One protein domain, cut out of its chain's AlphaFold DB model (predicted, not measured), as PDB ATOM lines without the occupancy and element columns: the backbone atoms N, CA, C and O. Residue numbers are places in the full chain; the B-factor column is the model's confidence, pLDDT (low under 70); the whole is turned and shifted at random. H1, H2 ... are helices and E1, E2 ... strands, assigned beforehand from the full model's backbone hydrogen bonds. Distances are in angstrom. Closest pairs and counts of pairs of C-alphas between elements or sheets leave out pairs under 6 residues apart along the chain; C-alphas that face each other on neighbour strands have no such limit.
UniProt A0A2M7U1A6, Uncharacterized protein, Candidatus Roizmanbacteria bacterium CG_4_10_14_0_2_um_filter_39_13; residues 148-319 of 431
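Overview. This is residues 148 to 319 of the 431 residues of an uncharacterized protein of Candidatus Roizmanbacteria bacterium CG_4_10_14_0_2_um_filter_39_13 (UniProt A0A2M7U1A6). What does the model look like? A strongly twisted sheet of six parallel strands, in the order E3 E2 E1 E4 E5 E8, has H1 on one face and H2 on the opposite face, while H3 and H4 graze it; from this body the hairpin E6 and E7 reaches out as a long arm and makes the length. How is it built along the chain? The printed part has 172 residues, with four named helices and eight named strands in the order E1 H1 E2 E3 H2 E4 H3 E5 E6 E7 H4 E8, of mixed class. E1, H1, E2 and E4, H3, E5 are strand-helix-strand units, parallel neighbour strands with a helix between them in the chain; E3, H2, E4 is a split one, with E2 and E1 between its strands, and these crossovers are right-handed. How large is it? It is compact, with a radius of gyration of the C-alphas of 17.7 A, yet elongated, spanning 63 by 37 by 30 A.

Arrangement. Which strands pair? E1, residues 156 to 160, has the parallel neighbours E2, residues 179 to 183, with N 158 and O 180 2.8 A apart, and E4, residues 218 to 222, with N 159 and O 220 2.8 A apart. Edge strand E3, residues 192 to 194, is beside E2, N 193 and O 181 at 2.8 A; E5, residues 264 to 268, has neighbours E4, N 221 and O 266 at 2.8 A, and edge strand E8, residues 315 to 318, N 267 and O 316 at 2.8 A. Where are the helices? H1, residues 165 to 173, has a height over the sheet of 9.8 A, and its closest C-alpha to E2 is that of Gln 171, 6.0 A from Val 179. H2, residues 201 to 210, is on the opposite face at a height of 8.5 A; H3, residues 241 to 257, and H4, residues 298 to 306, only graze the sheet. In H1, H2, H3 and H4 every O i to N i+4 pair is within hydrogen-bond range. How does the arm pair? E6, residues 274 to 284, and E7, residues 288 to 297, form an antiparallel hairpin, with N 277 and O 294 2.8 A apart, and E6 bends by 60 degrees at residue 281.

Along the chain. Where do E1 and E8 lie? E1 begins at C-alpha 156, (119.745, 115.044, 113.211), and E8 ends at C-alpha 318, (124.095, 112.891, 98.870). Which elements are longest? E6 measures 28.4 A, E7 27.7 A and H3 24.2 A from first to last C-alpha.

Size, cuts and confidence. Is there a cut or a long link? The printed part has no cut, and the link from E4 to H3, 18 residues, is long. Where is confidence low? The mean pLDDT of the printed part is 87.4, and residues 162 to 163, 188, 197 to 199 and 281 to 290 are under 70.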
ATOM      1  N   ARG A 148     118.126 107.184 128.033       92.44
ATOM      2  CA  ARG A 148     117.054 108.068 127.536       92.44
ATOM      3  C   ARG A 148     117.570 109.495 127.443       92.44
ATOM      4  O   ARG A 148     117.850 110.104 128.475       92.44
ATOM      5  N   TYR A 149     117.668 110.005 126.225       92.75
ATOM      6  CA  TYR A 149     118.122 111.360 125.950       92.75
ATOM      7  C   TYR A 149     116.944 112.312 125.760       92.75
ATOM      8  O   TYR A 149     115.895 111.932 125.249       92.75
ATOM      9  N   GLU A 150     117.133 113.555 126.189       94.50
ATOM     10  CA  GLU A 150     116.346 114.704 125.748       94.50
ATOM     11  C   GLU A 150     117.242 115.516 124.811       94.50
ATOM     12  O   GLU A 150     118.227 116.109 125.258       94.50
ATOM     13  N   MET A 151     116.955 115.475 123.510       94.75
ATOM     14  CA  MET A 151     117.757 116.164 122.500       94.75
ATOM     15  C   MET A 151     117.192 117.561 122.255       94.75
ATOM     16  O   MET A 151     116.054 117.865 122.625       94.75
ATOM     17  N   VAL A 152     117.970 118.443 121.623       93.94
ATOM     18  CA  VAL A 152     117.386 119.718 121.197       93.94
ATOM     19  C   VAL A 152     116.408 119.490 120.039       93.94
ATOM     20  O   VAL A 152     116.577 118.554 119.250       93.94
ATOM     21  N   PRO A 153     115.362 120.327 119.911       93.44
ATOM     22  CA  PRO A 153     114.500 120.292 118.739       93.44
ATOM     23  C   PRO A 153     115.303 120.464 117.448       93.44
ATOM     24  O   PRO A 153     116.270 121.222 117.419       93.44
ATOM     25  N   ASP A 154     114.858 119.786 116.394       91.81
ATOM     26  CA  ASP A 154     115.441 119.820 115.050       91.81
ATOM     27  C   ASP A 154     116.856 119.217 114.916       91.81
ATOM     28  O   ASP A 154     117.502 119.406 113.885       91.81
ATOM     29  N   HIS A 155     117.309 118.429 115.898       93.94
ATOM     30  CA  HIS A 155     118.539 117.633 115.794       93.94
ATOM     31  C   HIS A 155     118.480 116.607 114.645       93.94
ATOM     32  O   HIS A 155     117.396 116.224 114.181       93.94
ATOM     33  N   SER A 156     119.643 116.111 114.216       94.38
ATOM     34  CA  SER A 156     119.745 115.044 113.211       94.38
ATOM     35  C   SER A 156     119.816 113.672 113.888       94.38
ATOM     36  O   SER A 156     120.645 113.435 114.772       94.38
ATOM     37  N   ALA A 157     118.944 112.754 113.469       96.19
ATOM     38  CA  ALA A 157     118.999 111.351 113.864       96.19
ATOM     39  C   ALA A 157     119.807 110.572 112.822       96.19
ATOM     40  O   ALA A 157     119.363 110.407 111.690       96.19
ATOM     41  N   VAL A 158     121.002 110.120 113.185       94.62
ATOM     42  CA  VAL A 158     121.983 109.567 112.248       94.62
ATOM     43  C   VAL A 158     122.130 108.068 112.493       94.62
ATOM     44  O   VAL A 158     122.504 107.642 113.581       94.62
ATOM     45  N   PHE A 159     121.823 107.265 111.481       92.88
ATOM     46  CA  PHE A 159     121.878 105.809 111.520       92.88
ATOM     47  C   PHE A 159     123.167 105.352 110.856       92.88
ATOM     48  O   PHE A 159     123.351 105.533 109.651       92.88
ATOM     49  N   VAL A 160     124.047 104.780 111.670       88.12
ATOM     50  CA  VAL A 160     125.379 104.338 111.270       88.12
ATOM     51  C   VAL A 160     125.458 102.818 111.235       88.12
ATOM     52  O   VAL A 160     124.772 102.128 111.997       88.12
ATOM     53  N   GLY A 161     126.317 102.307 110.352       74.56
ATOM     54  CA  GLY A 161     126.784 100.925 110.376       74.56
ATOM     55  C   GLY A 161     127.720 100.675 111.562       74.56
ATOM     56  O   GLY A 161     127.403 101.000 112.708       74.56
ATOM     57  N   ASN A 162     128.903 100.126 111.302       65.75
ATOM     58  CA  ASN A 162     129.867  99.755 112.348       65.75
ATOM     59  C   ASN A 162     130.715 100.939 112.851       65.75
ATOM     60  O   ASN A 162     131.938 100.849 112.925       65.75
ATOM     61  N   GLY A 163     130.056 102.035 113.240       59.41
ATOM     62  CA  GLY A 163     130.718 103.251 113.720       59.41
ATOM     63  C   GLY A 163     131.217 104.139 112.587       59.41
ATOM     64  O   GLY A 163     132.418 104.334 112.455       59.41
ATOM     65  N   ASP A 164     130.273 104.683 111.812       75.06
ATOM     66  CA  ASP A 164     130.569 105.500 110.635       75.06
ATOM     67  C   ASP A 164     131.332 106.794 110.981       75.06
ATOM     68  O   ASP A 164     130.923 107.556 111.869       75.06
ATOM     69  N   ARG A 165     132.412 107.074 110.245       78.25
ATOM     70  CA  ARG A 165     133.289 108.238 110.429       78.25
ATOM     71  C   ARG A 165     132.581 109.577 110.271       78.25
ATOM     72  O   ARG A 165     132.943 110.532 110.957       78.25
ATOM     73  N   ILE A 166     131.589 109.665 109.388       83.06
ATOM     74  CA  ILE A 166     130.735 110.848 109.246       83.06
ATOM     75  C   ILE A 166     129.937 111.034 110.534       83.06
ATOM     76  O   ILE A 166     129.885 112.142 111.056       83.06
ATOM     77  N   GLY A 167     129.359 109.959 111.077       85.06
ATOM     78  CA  GLY A 167     128.622 109.997 112.340       85.06
ATOM     79  C   GLY A 167     129.487 110.446 113.522       85.06
ATOM     80  O   GLY A 167     129.070 111.318 114.288       85.06
ATOM     81  N   GLU A 168     130.702 109.900 113.643       82.38
ATOM     82  CA  GLU A 168     131.687 110.330 114.649       82.38
ATOM     83  C   GLU A 168     132.034 111.817 114.479       82.38
ATOM     84  O   GLU A 168     131.928 112.597 115.427       82.38
ATOM     85  N   LEU A 169     132.381 112.232 113.255       80.94
ATOM     86  CA  LEU A 169     132.761 113.611 112.965       80.94
ATOM     87  C   LEU A 169     131.613 114.592 113.227       80.94
ATOM     88  O   LEU A 169     131.838 115.666 113.777       80.94
ATOM     89  N   LEU A 170     130.375 114.234 112.882       83.69
ATOM     90  CA  LEU A 170     129.196 115.052 113.156       83.69
ATOM     91  C   LEU A 170     129.060 115.370 114.650       83.69
ATOM     92  O   LEU A 170     128.754 116.506 115.005       83.69
ATOM     93  N   GLN A 171     129.335 114.405 115.529       84.38
ATOM     94  CA  GLN A 171     129.317 114.626 116.976       84.38
ATOM     95  C   GLN A 171     130.529 115.383 117.520       84.38
ATOM     96  O   GLN A 171     130.430 115.999 118.581       84.38
ATOM     97  N   GLU A 172     131.669 115.324 116.833       83.50
ATOM     98  CA  GLU A 172     132.836 116.143 117.169       83.50
ATOM     99  C   GLU A 172     132.626 117.611 116.767       83.50
ATOM    100  O   GLU A 172     133.032 118.513 117.504       83.50
ATOM    101  N   LEU A 173     131.980 117.855 115.622       77.75
ATOM    102  CA  LEU A 173     131.785 119.190 115.049       77.75
ATOM    103  C   LEU A 173     130.587 119.944 115.630       77.75
ATOM    104  O   LEU A 173     130.602 121.175 115.679       77.75
ATOM    105  N   LEU A 174     129.540 119.229 116.042       82.69
ATOM    106  CA  LEU A 174     128.316 119.827 116.560       82.69
ATOM    107  C   LEU A 174     128.202 119.692 118.084       82.69
ATOM    108  O   LEU A 174     128.789 118.799 118.695       82.69
ATOM    109  N   PRO A 175     127.400 120.555 118.736       86.50
ATOM    110  CA  PRO A 175     126.965 120.314 120.104       86.50
ATOM    111  C   PRO A 175     126.394 118.895 120.271       86.50
ATOM    112  O   PRO A 175     125.640 118.421 119.427       86.50
ATOM    113  N   LEU A 176     126.727 118.221 121.378       84.38
ATOM    114  CA  LEU A 176     126.349 116.819 121.620       84.38
ATOM    115  C   LEU A 176     124.843 116.520 121.515       84.38
ATOM    116  O   LEU A 176     124.458 115.377 121.306       84.38
ATOM    117  N   ASP A 177     123.996 117.517 121.739       89.00
ATOM    118  CA  ASP A 177     122.537 117.430 121.682       89.00
ATOM    119  C   ASP A 177     121.953 117.645 120.279       89.00
ATOM    120  O   ASP A 177     120.744 117.491 120.111       89.00
ATOM    121  N   GLN A 178     122.781 117.963 119.280       90.94
ATOM    122  CA  GLN A 178     122.377 118.171 117.883       90.94
ATOM    123  C   GLN A 178     122.453 116.902 117.022       90.94
ATOM    124  O   GLN A 178     121.918 116.891 115.914       90.94
ATOM    125  N   VAL A 179     123.101 115.834 117.501       92.75
ATOM    126  CA  VAL A 179     123.299 114.595 116.729       92.75
ATOM    127  C   VAL A 179     123.050 113.373 117.609       92.75
ATOM    128  O   VAL A 179     123.827 113.081 118.520       92.75
ATOM    129  N   MET A 180     121.987 112.625 117.308       95.31
ATOM    130  CA  MET A 180     121.707 111.328 117.932       95.31
ATOM    131  C   MET A 180     122.183 110.205 117.015       95.31
ATOM    132  O   MET A 180     121.630 110.040 115.928       95.31
ATOM    133  N   LEU A 181     123.165 109.412 117.452       94.06
ATOM    134  CA  LEU A 181     123.615 108.241 116.698       94.06
ATOM    135  C   LEU A 181     122.760 107.012 117.018       94.06
ATOM    136  O   LEU A 181     122.496 106.708 118.179       94.06
ATOM    137  N   TYR A 182     122.386 106.261 115.992       93.31
ATOM    138  CA  TYR A 182     121.719 104.969 116.093       93.31
ATOM    139  C   TYR A 182     122.586 103.914 115.416       93.31
ATOM    140  O   TYR A 182     122.951 104.072 114.256       93.31
ATOM    141  N   SER A 183     122.901 102.839 116.133       88.94
ATOM    142  CA  SER A 183     123.749 101.759 115.625       88.94
ATOM    143  C   SER A 183     123.250 100.400 116.098       88.94
ATOM    144  O   SER A 183     122.720 100.266 117.202       88.94
ATOM    145  N   HIS A 184     123.427  99.380 115.266       83.06
ATOM    146  CA  HIS A 184     123.168  97.990 115.639       83.06
ATOM    147  C   HIS A 184     124.334  97.373 116.423       83.06
ATOM    148  O   HIS A 184     124.133  96.481 117.245       83.06
ATOM    149  N   GLU A 185     125.546  97.890 116.221       79.88
ATOM    150  CA  GLU A 185     126.731  97.524 116.985       79.88
ATOM    151  C   GLU A 185     127.104  98.604 117.997       79.88
ATOM    152  O   GLU A 185     126.713  99.770 117.908       79.88
ATOM    153  N   LYS A 186     127.889  98.206 118.996       77.00
ATOM    154  CA  LYS A 186     128.383  99.136 120.001       77.00
ATOM    155  C   LYS A 186     129.406 100.087 119.381       77.00
ATOM    156  O   LYS A 186     130.457  99.640 118.933       77.00
ATOM    157  N   ILE A 187     129.145 101.385 119.494       73.94
ATOM    158  CA  ILE A 187     130.068 102.446 119.078       73.94
ATOM    159  C   ILE A 187     130.739 103.118 120.282       73.94
ATOM    160  O   ILE A 187     130.386 102.876 121.440       73.94
ATOM    161  N   THR A 188     131.770 103.917 120.017       68.75
ATOM    162  CA  THR A 188     132.599 104.587 121.037       68.75
ATOM    163  C   THR A 188     132.003 105.903 121.541       68.75
ATOM    164  O   THR A 188     132.489 106.436 122.536       68.75
ATOM    165  N   SER A 189     130.961 106.405 120.877       76.88
ATOM    166  CA  SER A 189     130.263 107.639 121.232       76.88
ATOM    167  C   SER A 189     129.559 107.559 122.592       76.88
ATOM    168  O   SER A 189     129.041 106.515 122.987       76.88
ATOM    169  N   ASP A 190     129.483 108.698 123.286       73.44
ATOM    170  CA  ASP A 190     128.683 108.848 124.502       73.44
ATOM    171  C   ASP A 190     127.182 109.025 124.197       73.44
ATOM    172  O   ASP A 190     126.341 108.564 124.967       73.44
ATOM    173  N   VAL A 191     126.815 109.668 123.082       88.00
ATOM    174  CA  VAL A 191     125.418 109.982 122.727       88.00
ATOM    175  C   VAL A 191     124.973 109.072 121.589       88.00
ATOM    176  O   VAL A 191     125.100 109.404 120.415       88.00
ATOM    177  N   TRP A 192     124.462 107.894 121.936       92.38
ATOM    178  CA  TRP A 192     123.998 106.931 120.944       92.38
ATOM    179  C   TRP A 192     122.898 106.014 121.480       92.38
ATOM    180  O   TRP A 192     122.695 105.907 122.695       92.38
ATOM    181  N   GLN A 193     122.202 105.336 120.570       93.19
ATOM    182  CA  GLN A 193     121.219 104.297 120.848       93.19
ATOM    183  C   GLN A 193     121.529 103.016 120.088       93.19
ATOM    184  O   GLN A 193     121.802 103.027 118.887       93.19
ATOM    185  N   HIS A 194     121.372 101.896 120.784       90.00
ATOM    186  CA  HIS A 194     121.319 100.590 120.159       90.00
ATOM    187  C   HIS A 194     119.958 100.401 119.481       90.00
ATOM    188  O   HIS A 194     118.912 100.501 120.137       90.00
ATOM    189  N   ILE A 195     119.973 100.095 118.185       87.38
ATOM    190  CA  ILE A 195     118.787  99.805 117.377       87.38
ATOM    191  C   ILE A 195     118.916  98.423 116.739       87.38
ATOM    192  O   ILE A 195     119.920  98.087 116.122       87.38
ATOM    193  N   GLN A 196     117.887  97.591 116.887       78.94
ATOM    194  CA  GLN A 196     117.875  96.275 116.251       78.94
ATOM    195  C   GLN A 196     117.396  96.399 114.804       78.94
ATOM    196  O   GLN A 196     116.272  96.830 114.572       78.94
ATOM    197  N   GLN A 197     118.204  95.964 113.836       67.56
ATOM    198  CA  GLN A 197     117.834  95.992 112.410       67.56
ATOM    199  C   GLN A 197     116.747  94.964 112.039       67.56
ATOM    200  O   GLN A 197     116.011  95.154 111.078       67.56
ATOM    201  N   THR A 198     116.620  93.874 112.804       66.12
ATOM    202  CA  THR A 198     115.689  92.757 112.529       66.12
ATOM    203  C   THR A 198     114.702  92.494 113.674       66.12
ATOM    204  O   THR A 198     114.095  91.423 113.758       66.12
ATOM    205  N   GLY A 199     114.544  93.472 114.570       64.06
ATOM    206  CA  GLY A 199     113.636  93.397 115.712       64.06
ATOM    207  C   GLY A 199     112.166  93.549 115.323       64.06
ATOM    208  O   GLY A 199     111.808  93.839 114.178       64.06
ATOM    209  N   ARG A 200     111.273  93.376 116.301       79.94
ATOM    210  CA  ARG A 200     109.868  93.765 116.112       79.94
ATOM    211  C   ARG A 200     109.795  95.284 115.966       79.94
ATOM    212  O   ARG A 200     110.505  95.997 116.662       79.94
ATOM    213  N   GLN A 201     108.877  95.777 115.136       85.31
ATOM    214  CA  GLN A 201     108.686  97.217 114.910       85.31
ATOM    215  C   GLN A 201     108.596  98.026 116.221       85.31
ATOM    216  O   GLN A 201     109.219  99.075 116.335       85.31
ATOM    217  N   GLU A 202     107.910  97.506 117.244       86.50
ATOM    218  CA  GLU A 202     107.802  98.182 118.546       86.50
ATOM    219  C   GLU A 202     109.151  98.315 119.276       86.50
ATOM    220  O   GLU A 202     109.412  99.334 119.899       86.50
ATOM    221  N   GLU A 203     110.049  97.332 119.169       87.69
ATOM    222  CA  GLU A 203     111.386  97.395 119.791       87.69
ATOM    223  C   GLU A 203     112.246  98.485 119.131       87.69
ATOM    224  O   GLU A 203     113.048  99.169 119.781       87.69
ATOM    225  N   ILE A 204     112.041  98.683 117.827       90.81
ATOM    226  CA  ILE A 204     112.662  99.768 117.074       90.81
ATOM    227  C   ILE A 204     112.065 101.106 117.509       90.81
ATOM    228  O   ILE A 204     112.815 102.033 117.808       90.81
ATOM    229  N   PHE A 205     110.741 101.197 117.650       94.38
ATOM    230  CA  PHE A 205     110.069 102.410 118.119       94.38
ATOM    231  C   PHE A 205     110.492 102.806 119.527       94.38
ATOM    232  O   PHE A 205     110.765 103.978 119.764       94.38
ATOM    233  N   GLU A 206     110.635 101.846 120.440       92.50
ATOM    234  CA  GLU A 206     111.184 102.108 121.767       92.50
ATOM    235  C   GLU A 206     112.601 102.685 121.683       92.50
ATOM    236  O   GLU A 206     112.955 103.566 122.462       92.50
ATOM    237  N   SER A 207     113.420 102.211 120.743       94.06
ATOM    238  CA  SER A 207     114.779 102.722 120.535       94.06
ATOM    239  C   SER A 207     114.772 104.146 119.975       94.06
ATOM    240  O   SER A 207     115.500 105.003 120.477       94.06
ATOM    241  N   LEU A 208     113.886 104.432 119.019       95.69
ATOM    242  CA  LEU A 208     113.642 105.781 118.501       95.69
ATOM    243  C   LEU A 208     113.150 106.731 119.606       95.69
ATOM    244  O   LEU A 208     113.673 107.837 119.733       95.69
ATOM    245  N   ASP A 209     112.223 106.277 120.455       95.25
ATOM    246  CA  ASP A 209     111.690 107.032 121.594       95.25
ATOM    247  C   ASP A 209     112.783 107.350 122.636       95.25
ATOM    248  O   ASP A 209     112.789 108.442 123.204       95.25
ATOM    249  N   ARG A 210     113.737 106.437 122.890       94.31
ATOM    250  CA  ARG A 210     114.863 106.689 123.815       94.31
ATOM    251  C   ARG A 210     115.847 107.741 123.304       94.31
ATOM    252  O   ARG A 210     116.417 108.460 124.122       94.31
ATOM    253  N   GLY A 211     116.060 107.805 121.991       94.88
ATOM    254  CA  GLY A 211     116.934 108.795 121.352       94.88
ATOM    255  C   GLY A 211     116.229 110.093 120.949       94.88
ATOM    256  O   GLY A 211     116.831 110.915 120.275       94.88
ATOM    257  N   ASP A 212     114.971 110.278 121.356       96.19
ATOM    258  CA  ASP A 212     114.170 111.476 121.086       96.19
ATOM    259  C   ASP A 212     113.867 111.754 119.596       96.19
ATOM    260  O   ASP A 212     113.646 112.893 119.178       96.19
ATOM    261  N   PHE A 213     113.755 110.700 118.778       97.12
ATOM    262  CA  PHE A 213     113.496 110.794 117.331       97.12
ATOM    263  C   PHE A 213     112.257 111.633 116.973       97.12
ATOM    264  O   PHE A 213     112.164 112.250 115.906       97.12
ATOM    265  N   LYS A 214     111.287 111.706 117.890       96.44
ATOM    266  CA  LYS A 214     110.104 112.557 117.765       96.44
ATOM    267  C   LYS A 214     110.462 114.010 117.435       96.44
ATOM    268  O   LYS A 214     109.792 114.600 116.581       96.44
ATOM    269  N   HIS A 215     111.489 114.569 118.071       95.94
ATOM    270  CA  HIS A 215     111.906 115.962 117.890       95.94
ATOM    271  C   HIS A 215     113.005 116.148 116.834       95.94
ATOM    272  O   HIS A 215     113.370 117.290 116.559       95.94
ATOM    273  N   ALA A 216     113.484 115.071 116.203       96.06
ATOM    274  CA  ALA A 216     114.463 115.153 115.122       96.06
ATOM    275  C   ALA A 216     113.888 115.870 113.887       96.06
ATOM    276  O   ALA A 216     112.705 115.706 113.557       96.06
ATOM    277  N   ARG A 217     114.719 116.631 113.169       93.62
ATOM    278  CA  ARG A 217     114.335 117.257 111.889       93.62
ATOM    279  C   ARG A 217     114.307 116.235 110.759       93.62
ATOM    280  O   ARG A 217     113.351 116.204 109.976       93.62
ATOM    281  N   GLU A 218     115.354 115.421 110.701       94.88
ATOM    282  CA  GLU A 218     115.659 114.486 109.622       94.88
ATOM    283  C   GLU A 218     116.247 113.179 110.168       94.88
ATOM    284  O   GLU A 218     116.765 113.134 111.290       94.88
ATOM    285  N   ALA A 219     116.181 112.135 109.346       96.62
ATOM    286  CA  ALA A 219     116.915 110.893 109.527       96.62
ATOM    287  C   ALA A 219     118.024 110.797 108.471       96.62
ATOM    288  O   ALA A 219     117.740 110.840 107.275       96.62
ATOM    289  N   VAL A 220     119.276 110.650 108.895       95.94
ATOM    290  CA  VAL A 220     120.423 110.467 108.000       95.94
ATOM    291  C   VAL A 220     120.810 108.994 108.011       95.94
ATOM    292  O   VAL A 220     121.142 108.458 109.063       95.94
ATOM    293  N   LEU A 221     120.747 108.331 106.861       94.69
ATOM    294  CA  LEU A 221     121.201 106.957 106.674       94.69
ATOM    295  C   LEU A 221     122.606 106.978 106.078       94.69
ATOM    296  O   LEU A 221     122.820 107.581 105.022       94.69
ATOM    297  N   LEU A 222     123.536 106.286 106.733       92.50
ATOM    298  CA  LEU A 222     124.919 106.134 106.292       92.50
ATOM    299  C   LEU A 222     125.176 104.661 105.902       92.50
ATOM    300  O   LEU A 222     125.636 103.869 106.722       92.50
ATOM    301  N   PRO A 223     124.782 104.243 104.679       90.00
ATOM    302  CA  PRO A 223     124.844 102.851 104.230       90.00
ATOM    303  C   PRO A 223     126.215 102.414 103.694       90.00
ATOM    304  O   PRO A 223     126.320 101.304 103.174       90.00
ATOM    305  N   VAL A 224     127.239 103.268 103.720       87.00
ATOM    306  CA  VAL A 224     128.560 102.991 103.134       87.00
ATOM    307  C   VAL A 224     129.550 102.663 104.246       87.00
ATOM    308  O   VAL A 224     129.466 103.229 105.326       87.00
ATOM    309  N   LYS A 225     130.488 101.752 103.984       85.25
ATOM    310  CA  LYS A 225     131.595 101.478 104.905       85.25
ATOM    311  C   LYS A 225     132.530 102.671 104.997       85.25
ATOM    312  O   LYS A 225     132.808 103.313 103.984       85.25
ATOM    313  N   ASP A 226     133.124 102.863 106.166       79.75
ATOM    314  CA  ASP A 226     134.122 103.906 106.413       79.75
ATOM    315  C   ASP A 226     135.221 103.953 105.350       79.75
ATOM    316  O   ASP A 226     135.499 105.006 104.780       79.75
ATOM    317  N   GLU A 227     135.836 102.807 105.046       78.50
ATOM    318  CA  GLU A 227     136.928 102.720 104.072       78.50
ATOM    319  C   GLU A 227     136.501 102.918 102.608       78.50
ATOM    320  O   GLU A 227     137.358 103.093 101.741       78.50
ATOM    321  N   ASP A 228     135.200 102.872 102.319       85.56
ATOM    322  CA  ASP A 228     134.632 102.958 100.969       85.56
ATOM    323  C   ASP A 228     133.688 104.152 100.792       85.56
ATOM    324  O   ASP A 228     133.042 104.278  99.754       85.56
ATOM    325  N   MET A 229     133.652 105.078 101.755       85.50
ATOM    326  CA  MET A 229     132.858 106.308 101.682       85.50
ATOM    327  C   MET A 229     133.117 107.102 100.388       85.50
ATOM    328  O   MET A 229     132.230 107.795  99.896       85.50
ATOM    329  N   PHE A 230     134.317 106.984  99.811       89.75
ATOM    330  CA  PHE A 230     134.659 107.524  98.501       89.75
ATOM    331  C   PHE A 230     134.982 106.402  97.505       89.75
ATOM    332  O   PHE A 230     135.875 105.586  97.745       89.75
ATOM    333  N   LEU A 231     134.285 106.409  96.360       91.12
ATOM    334  CA  LEU A 231     134.339 105.369  95.321       91.12
ATOM    335  C   LEU A 231     133.968 103.957  95.829       91.12
ATOM    336  O   LEU A 231     134.736 103.009  95.579       91.12
ATOM    337  N   PRO A 232     132.802 103.782  96.491       89.12
ATOM    338  CA  PRO A 232     132.357 102.461  96.916       89.12
ATOM    339  C   PRO A 232     132.184 101.525  95.716       89.12
ATOM    340  O   PRO A 232     131.826 101.949  94.615       89.12
ATOM    341  N   ASP A 233     132.465 100.242  95.924       86.19
ATOM    342  CA  ASP A 233     132.021  99.176  95.023       86.19
ATOM    343  C   ASP A 233     130.738  98.519  95.537       86.19
ATOM    344  O   ASP A 233     130.196  98.894  96.572       86.19
ATOM    345  N   GLU A 234     130.269  97.493  94.824       82.00
ATOM    346  CA  GLU A 234     129.064  96.733  95.173       82.00
ATOM    347  C   GLU A 234     129.098  96.118  96.586       82.00
ATOM    348  O   GLU A 234     128.040  95.822  97.139       82.00
ATOM    349  N   ILE A 235     130.282  95.913  97.182       81.75
ATOM    350  CA  ILE A 235     130.442  95.349  98.534       81.75
ATOM    351  C   ILE A 235     130.872  96.394  99.576       81.75
ATOM    352  O   ILE A 235     131.030  96.048 100.752       81.75
ATOM    353  N   GLY A 236     131.036  97.653  99.169       83.81
ATOM    354  CA  GLY A 236     131.443  98.786 100.002       83.81
ATOM    355  C   GLY A 236     130.328  99.347 100.882       83.81
ATOM    356  O   GLY A 236     130.447 100.454 101.394       83.81
ATOM    357  N   HIS A 237     129.235  98.604 101.050       86.19
ATOM    358  CA  HIS A 237     128.036  99.032 101.761       86.19
ATOM    359  C   HIS A 237     127.815  98.209 103.039       86.19
ATOM    360  O   HIS A 237     128.036  96.995 103.047       86.19
ATOM    361  N   ASP A 238     127.367  98.880 104.098       83.81
ATOM    362  CA  ASP A 238     126.960  98.300 105.387       83.81
ATOM    363  C   ASP A 238     125.452  98.032 105.464       83.81
ATOM    364  O   ASP A 238     124.994  97.298 106.338       83.81
ATOM    365  N   MET A 239     124.678  98.605 104.540       87.31
ATOM    366  CA  MET A 239     123.248  98.348 104.399       87.31
ATOM    367  C   MET A 239     122.927  97.953 102.962       87.31
ATOM    368  O   MET A 239     123.467  98.516 102.014       87.31
ATOM    369  N   THR A 240     122.013  97.008 102.800       89.62
ATOM    370  CA  THR A 240     121.387  96.630 101.529       89.62
ATOM    371  C   THR A 240     120.259  97.598 101.155       89.62
ATOM    372  O   THR A 240     119.766  98.354 101.995       89.62
ATOM    373  N   LEU A 241     119.795  97.565  99.897       92.31
ATOM    374  CA  LEU A 241     118.649  98.392  99.484       92.31
ATOM    375  C   LEU A 241     117.373  98.019 100.251       92.31
ATOM    376  O   LEU A 241     116.582  98.899 100.594       92.31
ATOM    377  N   ASP A 242     117.197  96.735 100.564       90.69
ATOM    378  CA  ASP A 242     116.064  96.255 101.358       90.69
ATOM    379  C   ASP A 242     116.097  96.806 102.794       90.69
ATOM    380  O   ASP A 242     115.059  97.202 103.320       90.69
ATOM    381  N   GLU A 243     117.276  96.883 103.418       90.31
ATOM    382  CA  GLU A 243     117.443  97.455 104.761       90.31
ATOM    383  C   GLU A 243     117.207  98.966 104.774       90.31
ATOM    384  O   GLU A 243     116.509  99.465 105.656       90.31
ATOM    385  N   ILE A 244     117.723  99.694 103.777       92.75
ATOM    386  CA  ILE A 244     117.453 101.132 103.613       92.75
ATOM    387  C   ILE A 244     115.944 101.364 103.489       92.75
ATOM    388  O   ILE A 244     115.381 102.186 104.215       92.75
ATOM    389  N   ARG A 245     115.272 100.611 102.610       94.00
ATOM    390  CA  ARG A 245     113.820 100.698 102.425       94.00
ATOM    391  C   ARG A 245     113.062 100.390 103.712       94.00
ATOM    392  O   ARG A 245     112.175 101.151 104.085       94.00
ATOM    393  N   LEU A 246     113.426  99.309 104.397       91.44
ATOM    394  CA  LEU A 246     112.798  98.911 105.653       91.44
ATOM    395  C   LEU A 246     112.912 100.015 106.712       91.44
ATOM    396  O   LEU A 246     111.927 100.321 107.378       91.44
ATOM    397  N   MET A 247     114.083 100.640 106.848       92.38
ATOM    398  CA  MET A 247     114.287 101.747 107.788       92.38
ATOM    399  C   MET A 247     113.411 102.957 107.450       92.38
ATOM    400  O   MET A 247     112.799 103.537 108.346       92.38
ATOM    401  N   ILE A 248     113.295 103.304 106.167       94.56
ATOM    402  CA  ILE A 248     112.415 104.383 105.702       94.56
ATOM    403  C   ILE A 248     110.949 104.076 106.045       94.56
ATOM    404  O   ILE A 248     110.272 104.917 106.638       94.56
ATOM    405  N   ASP A 249     110.485 102.860 105.746       93.69
ATOM    406  CA  ASP A 249     109.124 102.410 106.060       93.69
ATOM    407  C   ASP A 249     108.857 102.457 107.579       93.69
ATOM    408  O   ASP A 249     107.785 102.878 108.022       93.69
ATOM    409  N   ILE A 250     109.850 102.093 108.401       94.12
ATOM    410  CA  ILE A 250     109.790 102.184 109.868       94.12
ATOM    411  C   ILE A 250     109.672 103.638 110.335       94.12
ATOM    412  O   ILE A 250     108.869 103.919 111.225       94.12
ATOM    413  N   PHE A 251     110.444 104.573 109.770       94.88
ATOM    414  CA  PHE A 251     110.365 105.992 110.146       94.88
ATOM    415  C   PHE A 251     108.999 106.593 109.819       94.88
ATOM    416  O   PHE A 251     108.455 107.386 110.598       94.88
ATOM    417  N   ASP A 252     108.427 106.190 108.689       94.56
ATOM    418  CA  ASP A 252     107.111 106.635 108.246       94.56
ATOM    419  C   ASP A 252     106.010 106.062 109.141       94.56
ATOM    420  O   ASP A 252     105.156 106.812 109.627       94.56
ATOM    421  N   ALA A 253     106.082 104.766 109.453       95.12
ATOM    422  CA  ALA A 253     105.179 104.112 110.394       95.12
ATOM    423  C   ALA A 253     105.270 104.737 111.797       95.12
ATOM    424  O   ALA A 253     104.240 105.039 112.404       95.12
ATOM    425  N   TYR A 254     106.483 105.008 112.292       96.19
ATOM    426  CA  TYR A 254     106.695 105.693 113.570       96.19
ATOM    427  C   TYR A 254     106.021 107.066 113.562       96.19
ATOM    428  O   TYR A 254     105.294 107.419 114.494       96.19
ATOM    429  N   SER A 255     106.220 107.830 112.484       95.44
ATOM    430  CA  SER A 255     105.650 109.169 112.346       95.44
ATOM    431  C   SER A 255     104.120 109.132 112.366       95.44
ATOM    432  O   SER A 255     103.484 109.892 113.102       95.44
ATOM    433  N   GLN A 256     103.529 108.188 111.629       95.44
ATOM    434  CA  GLN A 256     102.087 107.968 111.588       95.44
ATOM    435  C   GLN A 256     101.524 107.576 112.961       95.44
ATOM    436  O   GLN A 256     100.543 108.169 113.415       95.44
ATOM    437  N   GLU A 257     102.137 106.607 113.643       95.94
ATOM    438  CA  GLU A 257     101.647 106.103 114.930       95.94
ATOM    439  C   GLU A 257     101.797 107.112 116.070       95.94
ATOM    440  O   GLU A 257     100.943 107.184 116.956       95.94
ATOM    441  N   ARG A 258     102.861 107.920 116.057       95.00
ATOM    442  CA  ARG A 258     103.087 108.974 117.056       95.00
ATOM    443  C   ARG A 258     102.382 110.289 116.708       95.00
ATOM    444  O   ARG A 258     102.449 111.235 117.496       95.00
ATOM    445  N   GLY A 259     101.686 110.353 115.570       95.44
ATOM    446  CA  GLY A 259     100.953 111.536 115.121       95.44
ATOM    447  C   GLY A 259     101.859 112.742 114.871       95.44
ATOM    448  O   GLY A 259     101.471 113.872 115.172       95.44
ATOM    449  N   ILE A 260     103.074 112.503 114.373       94.69
ATOM    450  CA  ILE A 260     104.054 113.543 114.044       94.69
ATOM    451  C   ILE A 260     104.263 113.642 112.528       94.69
ATOM    452  O   ILE A 260     103.974 112.689 111.803       94.69
ATOM    453  N   PRO A 261     104.766 114.782 112.021       92.75
ATOM    454  CA  PRO A 261     105.121 114.900 110.615       92.75
ATOM    455  C   PRO A 261     106.184 113.875 110.215       92.75
ATOM    456  O   PRO A 261     107.123 113.624 110.976       92.75
ATOM    457  N   GLN A 262     106.046 113.354 108.997       94.38
ATOM    458  CA  GLN A 262     107.053 112.518 108.354       94.38
ATOM    459  C   GLN A 262     108.408 113.230 108.339       94.38
ATOM    460  O   GLN A 262     108.476 114.444 108.115       94.38
ATOM    461  N   LYS A 263     109.482 112.483 108.598       94.44
ATOM    462  CA  LYS A 263     110.845 113.020 108.597       94.44
ATOM    463  C   LYS A 263     111.388 113.114 107.173       94.44
ATOM    464  O   LYS A 263     111.104 112.263 106.329       94.44
ATOM    465  N   GLU A 264     112.186 114.151 106.931       95.81
ATOM    466  CA  GLU A 264     113.095 114.158 105.782       95.81
ATOM    467  C   GLU A 264     114.106 113.023 105.973       95.81
ATOM    468  O   GLU A 264     114.525 112.768 107.104       95.81
ATOM    469  N   VAL A 265     114.458 112.326 104.895       97.31
ATOM    470  CA  VAL A 265     115.470 111.266 104.944       97.31
ATOM    471  C   VAL A 265     116.605 111.640 104.010       97.31
ATOM    472  O   VAL A 265     116.373 111.915 102.836       97.31
ATOM    473  N   VAL A 266     117.829 111.622 104.515       96.81
ATOM    474  CA  VAL A 266     119.028 111.851 103.714       96.81
ATOM    475  C   VAL A 266     119.837 110.567 103.690       96.81
ATOM    476  O   VAL A 266     120.143 110.012 104.737       96.81
ATOM    477  N   ILE A 267     120.167 110.076 102.504       95.94
ATOM    478  CA  ILE A 267     120.982 108.878 102.313       95.94
ATOM    479  C   ILE A 267     122.339 109.332 101.791       95.94
ATOM    480  O   ILE A 267     122.411 109.924 100.716       95.94
ATOM    481  N   VAL A 268     123.409 109.067 102.534       93.88
ATOM    482  CA  VAL A 268     124.767 109.397 102.089       93.88
ATOM    483  C   VAL A 268     125.376 108.177 101.413       93.88
ATOM    484  O   VAL A 268     125.815 107.240 102.072       93.88
ATOM    485  N   GLY A 269     125.393 108.158 100.087       92.31
ATOM    486  CA  GLY A 269     125.906 107.017  99.341       92.31
ATOM    487  C   GLY A 269     125.745 107.165  97.838       92.31
ATOM    488  O   GLY A 269     125.227 108.165  97.346       92.31
ATOM    489  N   SER A 270     126.195 106.152  97.094       91.31
ATOM    490  CA  SER A 270     126.121 106.189  95.635       91.31
ATOM    491  C   SER A 270     124.680 105.994  95.141       91.31
ATOM    492  O   SER A 270     124.077 104.960  95.443       91.31
ATOM    493  N   PRO A 271     124.144 106.891  94.291       92.25
ATOM    494  CA  PRO A 271     122.855 106.707  93.625       92.25
ATOM    495  C   PRO A 271     122.799 105.434  92.765       92.25
ATOM    496  O   PRO A 271     121.722 104.888  92.529       92.25
ATOM    497  N   ALA A 272     123.961 104.953  92.307       91.12
ATOM    498  CA  ALA A 272     124.102 103.754  91.487       91.12
ATOM    499  C   ALA A 272     124.174 102.446  92.295       91.12
ATOM    500  O   ALA A 272     124.214 101.373  91.687       91.12
ATOM    501  N   MET A 273     124.176 102.509  93.634       91.62
ATOM    502  CA  MET A 273     124.052 101.324  94.487       91.62
ATOM    503  C   MET A 273     122.847 100.503  94.021       91.62
ATOM    504  O   MET A 273     121.747 101.036  93.874       91.62
ATOM    505  N   SER A 274     123.053  99.214  93.752       91.75
ATOM    506  CA  SER A 274     122.023  98.374  93.150       91.75
ATOM    507  C   SER A 274     121.970  96.981  93.756       91.75
ATOM    508  O   SER A 274     122.961  96.464  94.267       91.75
ATOM    509  N   GLN A 275     120.794  96.364  93.689       90.50
ATOM    510  CA  GLN A 275     120.563  95.003  94.149       90.50
ATOM    511  C   GLN A 275     119.804  94.225  93.075       90.50
ATOM    512  O   GLN A 275     118.840  94.721  92.489       90.50
ATOM    513  N   THR A 276     120.255  92.999  92.789       88.44
ATOM    514  CA  THR A 276     119.630  92.137  91.777       88.44
ATOM    515  C   THR A 276     118.802  91.040  92.432       88.44
ATOM    516  O   THR A 276     119.330  90.181  93.137       88.44
ATOM    517  N   TYR A 277     117.508  91.029  92.136       86.38
ATOM    518  CA  TYR A 277     116.552  90.017  92.564       86.38
ATOM    519  C   TYR A 277     116.383  88.967  91.469       86.38
ATOM    520  O   TYR A 277     116.356  89.284  90.277       86.38
ATOM    521  N   ILE A 278     116.272  87.703  91.877       85.25
ATOM    522  CA  ILE A 278     116.098  86.571  90.967       85.25
ATOM    523  C   ILE A 278     114.771  85.892  91.291       85.25
ATOM    524  O   ILE A 278     114.635  85.262  92.337       85.25
ATOM    525  N   GLU A 279     113.806  85.984  90.379       80.25
ATOM    526  CA  GLU A 279     112.538  85.262  90.473       80.25
ATOM    527  C   GLU A 279     112.590  84.020  89.575       80.25
ATOM    528  O   GLU A 279     112.773  84.112  88.359       80.25
ATOM    529  N   SER A 280     112.449  82.838  90.177       77.06
ATOM    530  CA  SER A 280     112.412  81.564  89.455       77.06
ATOM    531  C   SER A 280     110.969  81.097  89.303       77.06
ATOM    532  O   SER A 280     110.383  80.571  90.251       77.06
ATOM    533  N   ASN A 281     110.424  81.206  88.093       65.25
ATOM    534  CA  ASN A 281     109.017  80.897  87.838       65.25
ATOM    535  C   ASN A 281     108.755  79.431  87.444       65.25
ATOM    536  O   ASN A 281     107.602  78.993  87.480       65.25
ATOM    537  N   ARG A 282     109.789  78.629  87.117       58.34
ATOM    538  CA  ARG A 282     109.648  77.174  86.884       58.34
ATOM    539  C   ARG A 282     110.993  76.432  86.792       58.34
ATOM    540  O   ARG A 282     111.951  76.940  86.219       58.34
ATOM    541  N   LEU A 283     111.028  75.170  87.239       57.75
ATOM    542  CA  LEU A 283     112.028  74.187  86.790       57.75
ATOM    543  C   LEU A 283     111.722  73.797  85.333       57.75
ATOM    544  O   LEU A 283     110.677  73.186  85.081       57.75
ATOM    545  N   ILE A 284     112.604  74.137  84.389       55.47
ATOM    546  CA  ILE A 284     112.537  73.636  83.010       55.47
ATOM    547  C   ILE A 284     113.405  72.380  82.918       55.47
ATOM    548  O   ILE A 284     114.596  72.453  82.606       55.47
ATOM    549  N   ASP A 285     112.775  71.225  83.155       55.47
ATOM    550  CA  ASP A 285     113.290  69.908  82.764       55.47
ATOM    551  C   ASP A 285     114.745  69.668  83.231       55.47
ATOM    552  O   ASP A 285     115.270  70.333  84.119       55.47
ATOM    553  N   SER A 286     115.446  68.701  82.646       53.62
ATOM    554  CA  SER A 286     116.857  68.415  82.940       53.62
ATOM    555  C   SER A 286     117.857  69.426  82.337       53.62
ATOM    556  O   SER A 286     119.029  69.086  82.179       53.62
ATOM    557  N   SER A 287     117.429  70.648  81.982       55.19
ATOM    558  CA  SER A 287     118.242  71.617  81.219       55.19
ATOM    559  C   SER A 287     118.318  73.047  81.771       55.19
ATOM    560  O   SER A 287     119.139  73.810  81.267       55.19
ATOM    561  N   GLY A 288     117.563  73.430  82.807       61.00
ATOM    562  CA  GLY A 288     117.819  74.703  83.495       61.00
ATOM    563  C   GLY A 288     116.653  75.270  84.302       61.00
ATOM    564  O   GLY A 288     115.519  74.808  84.225       61.00
ATOM    565  N   ILE A 289     116.954  76.294  85.099       61.84
ATOM    566  CA  ILE A 289     115.969  77.111  85.820       61.84
ATOM    567  C   ILE A 289     115.686  78.346  84.961       61.84
ATOM    568  O   ILE A 289     116.632  79.036  84.577       61.84
ATOM    569  N   ASP A 290     114.413  78.625  84.671       69.75
ATOM    570  CA  ASP A 290     114.018  79.905  84.073       69.75
ATOM    571  C   ASP A 290     113.949  80.960  85.174       69.75
ATOM    572  O   ASP A 290     113.169  80.829  86.123       69.75
ATOM    573  N   ALA A 291     114.823  81.958  85.082       75.06
ATOM    574  CA  ALA A 291     115.039  82.944  86.126       75.06
ATOM    575  C   ALA A 291     115.016  84.353  85.533       75.06
ATOM    576  O   ALA A 291     115.890  84.720  84.740       75.06
ATOM    577  N   ILE A 292     114.032  85.144  85.957       81.81
ATOM    578  CA  ILE A 292     113.954  86.572  85.659       81.81
ATOM    579  C   ILE A 292     114.877  87.287  86.643       81.81
ATOM    580  O   ILE A 292     114.811  87.051  87.849       81.81
ATOM    581  N   ARG A 293     115.766  88.132  86.116       86.25
ATOM    582  CA  ARG A 293     116.659  88.976  86.913       86.25
ATOM    583  C   ARG A 293     116.178  90.414  86.829       86.25
ATOM    584  O   ARG A 293     116.059  90.939  85.725       86.25
ATOM    585  N   THR A 294     115.953  91.026  87.981       88.06
ATOM    586  CA  THR A 294     115.553  92.428  88.097       88.06
ATOM    587  C   THR A 294     116.575  93.138  88.963       88.06
ATOM    588  O   THR A 294     116.728  92.791  90.130       88.06
ATOM    589  N   THR A 295     117.276  94.113  88.400       91.00
ATOM    590  CA  THR A 295     118.187  94.983  89.148       91.00
ATOM    591  C   THR A 295     117.446  96.261  89.504       91.00
ATOM    592  O   THR A 295     116.826  96.859  88.630       91.00
ATOM    593  N   VAL A 296     117.483  96.642  90.777       93.25
ATOM    594  CA  VAL A 296     116.915  97.893  91.293       93.25
ATOM    595  C   VAL A 296     118.062  98.757  91.783       93.25
ATOM    596  O   VAL A 296     118.952  98.239  92.459       93.25
ATOM    597  N   ARG A 297     118.045 100.046  91.450       94.94
ATOM    598  CA  ARG A 297     119.015 101.028  91.949       94.94
ATOM    599  C   ARG A 297     118.449 101.885  93.081       94.94
ATOM    600  O   ARG A 297     117.232 102.029  93.219       94.94
ATOM    601  N   LEU A 298     119.337 102.480  93.876       95.31
ATOM    602  CA  LEU A 298     118.979 103.368  94.980       95.31
ATOM    603  C   LEU A 298     118.193 104.591  94.494       95.31
ATOM    604  O   LEU A 298     117.160 104.915  95.072       95.31
ATOM    605  N   ASP A 299     118.645 105.248  93.427       96.06
ATOM    606  CA  ASP A 299     117.961 106.406  92.841       96.06
ATOM    607  C   ASP A 299     116.551 106.082  92.328       96.06
ATOM    608  O   ASP A 299     115.611 106.835  92.586       96.06
ATOM    609  N   GLU A 300     116.378 104.938  91.667       96.50
ATOM    610  CA  GLU A 300     115.075 104.440  91.219       96.50
ATOM    611  C   GLU A 300     114.137 104.159  92.400       96.50
ATOM    612  O   GLU A 300     112.965 104.545  92.374       96.50
ATOM    613  N   MET A 301     114.647 103.513  93.454       96.12
ATOM    614  CA  MET A 301     113.889 103.245  94.676       96.12
ATOM    615  C   MET A 301     113.478 104.546  95.375       96.12
ATOM    616  O   MET A 301     112.320 104.697  95.763       96.12
ATOM    617  N   VAL A 302     114.405 105.499  95.516       96.94
ATOM    618  CA  VAL A 302     114.149 106.808  96.130       96.94
ATOM    619  C   VAL A 302     113.106 107.588  95.334       96.94
ATOM    620  O   VAL A 302     112.178 108.126  95.933       96.94
ATOM    621  N   ALA A 303     113.195 107.596  94.000       96.12
ATOM    622  CA  ALA A 303     112.203 108.242  93.145       96.12
ATOM    623  C   ALA A 303     110.792 107.674  93.376       96.12
ATOM    624  O   ALA A 303     109.853 108.445  93.552       96.12
ATOM    625  N   GLN A 304     110.655 106.345  93.459       95.19
ATOM    626  CA  GLN A 304     109.373 105.685  93.735       95.19
ATOM    627  C   GLN A 304     108.827 106.016  95.129       95.19
ATOM    628  O   GLN A 304     107.644 106.318  95.275       95.19
ATOM    629  N   LEU A 305     109.674 105.977  96.164       94.88
ATOM    630  CA  LEU A 305     109.265 106.300  97.538       94.88
ATOM    631  C   LEU A 305     108.837 107.769  97.684       94.88
ATOM    632  O   LEU A 305     107.987 108.094  98.514       94.88
ATOM    633  N   ASN A 306     109.391 108.650  96.856       96.31
ATOM    634  CA  ASN A 306     109.095 110.075  96.849       96.31
ATOM    635  C   ASN A 306     107.759 110.447  96.182       96.31
ATOM    636  O   ASN A 306     107.201 111.489  96.530       96.31
ATOM    637  N   GLU A 307     107.191 109.602  95.308       93.31
ATOM    638  CA  GLU A 307     105.907 109.869  94.623       93.31
ATOM    639  C   GLU A 307     104.736 110.130  95.593       93.31
ATOM    640  O   GLU A 307     103.779 110.822  95.245       93.31
ATOM    641  N   GLY A 308     104.806 109.584  96.812       85.75
ATOM    642  CA  GLY A 308     103.784 109.732  97.853       85.75
ATOM    643  C   GLY A 308     104.143 110.679  99.003       85.75
ATOM    644  O   GLY A 308     103.365 110.773  99.953       85.75
ATOM    645  N   ARG A 309     105.305 111.344  98.961       92.50
ATOM    646  CA  ARG A 309     105.830 112.176 100.060       92.50
ATOM    647  C   ARG A 309     105.538 113.664  99.860       92.50
ATOM    648  O   ARG A 309     105.415 114.143  98.737       92.50
ATOM    649  N   ASP A 310     105.472 114.414 100.962       89.88
ATOM    650  CA  ASP A 310     105.437 115.887 100.930       89.88
ATOM    651  C   ASP A 310     106.722 116.428 100.278       89.88
ATOM    652  O   ASP A 310     107.812 115.906 100.525       89.88
ATOM    653  N   GLU A 311     106.618 117.476  99.457       88.38
ATOM    654  CA  GLU A 311     107.758 118.108  98.774       88.38
ATOM    655  C   GLU A 311     108.851 118.580  99.751       88.38
ATOM    656  O   GLU A 311     110.033 118.572  99.414       88.38
ATOM    657  N   ASN A 312     108.486 118.938 100.985       86.75
ATOM    658  CA  ASN A 312     109.424 119.397 102.012       86.75
ATOM    659  C   ASN A 312     110.001 118.259 102.871       86.75
ATOM    660  O   ASN A 312     110.774 118.529 103.786       86.75
ATOM    661  N   ARG A 313     109.593 117.003 102.639       91.69
ATOM    662  CA  ARG A 313     110.002 115.809 103.415       91.69
ATOM    663  C   ARG A 313     110.449 114.659 102.507       91.69
ATOM    664  O   ARG A 313     110.313 113.478 102.840       91.69
ATOM    665  N   GLN A 314     110.967 115.024 101.341       94.88
ATOM    666  CA  GLN A 314     111.494 114.098 100.347       94.88
ATOM    667  C   GLN A 314     112.717 113.352 100.880       94.88
ATOM    668  O   GLN A 314     113.442 113.837 101.748       94.88
ATOM    669  N   ILE A 315     112.943 112.165 100.333       97.06
ATOM    670  CA  ILE A 315     114.184 111.423 100.502       97.06
ATOM    671  C   ILE A 315     115.207 112.006  99.523       97.06
ATOM    672  O   ILE A 315     114.907 112.154  98.335       97.06
ATOM    673  N   LYS A 316     116.404 112.332 100.007       96.25
ATOM    674  CA  LYS A 316     117.516 112.864  99.209       96.25
ATOM    675  C   LYS A 316     118.704 111.916  99.258       96.25
ATOM    676  O   LYS A 316     118.919 111.251 100.270       96.25
ATOM    677  N   ILE A 317     119.483 111.888  98.184       96.25
ATOM    678  CA  ILE A 317     120.761 111.177  98.131       96.25
ATOM    679  C   ILE A 317     121.865 112.229  98.051       96.25
ATOM    680  O   ILE A 317     121.813 113.099  97.184       96.25
ATOM    681  N   ILE A 318     122.837 112.150  98.954       95.38
ATOM    682  CA  ILE A 318     124.095 112.891  98.870       95.38
ATOM    683  C   ILE A 318     125.148 111.891  98.409       95.38
ATOM    684  O   ILE A 318     125.404 110.923  99.122       95.38
ATOM    685  N   ASP A 319     125.748 112.114  97.239       94.81
ATOM    686  CA  ASP A 319     126.813 111.258  96.709       94.81
ATOM    687  C   ASP A 319     128.196 111.828  97.077       94.81
ATOM    688  O   ASP A 319     128.632 112.818  96.475       94.81
TER     689      ASP A 319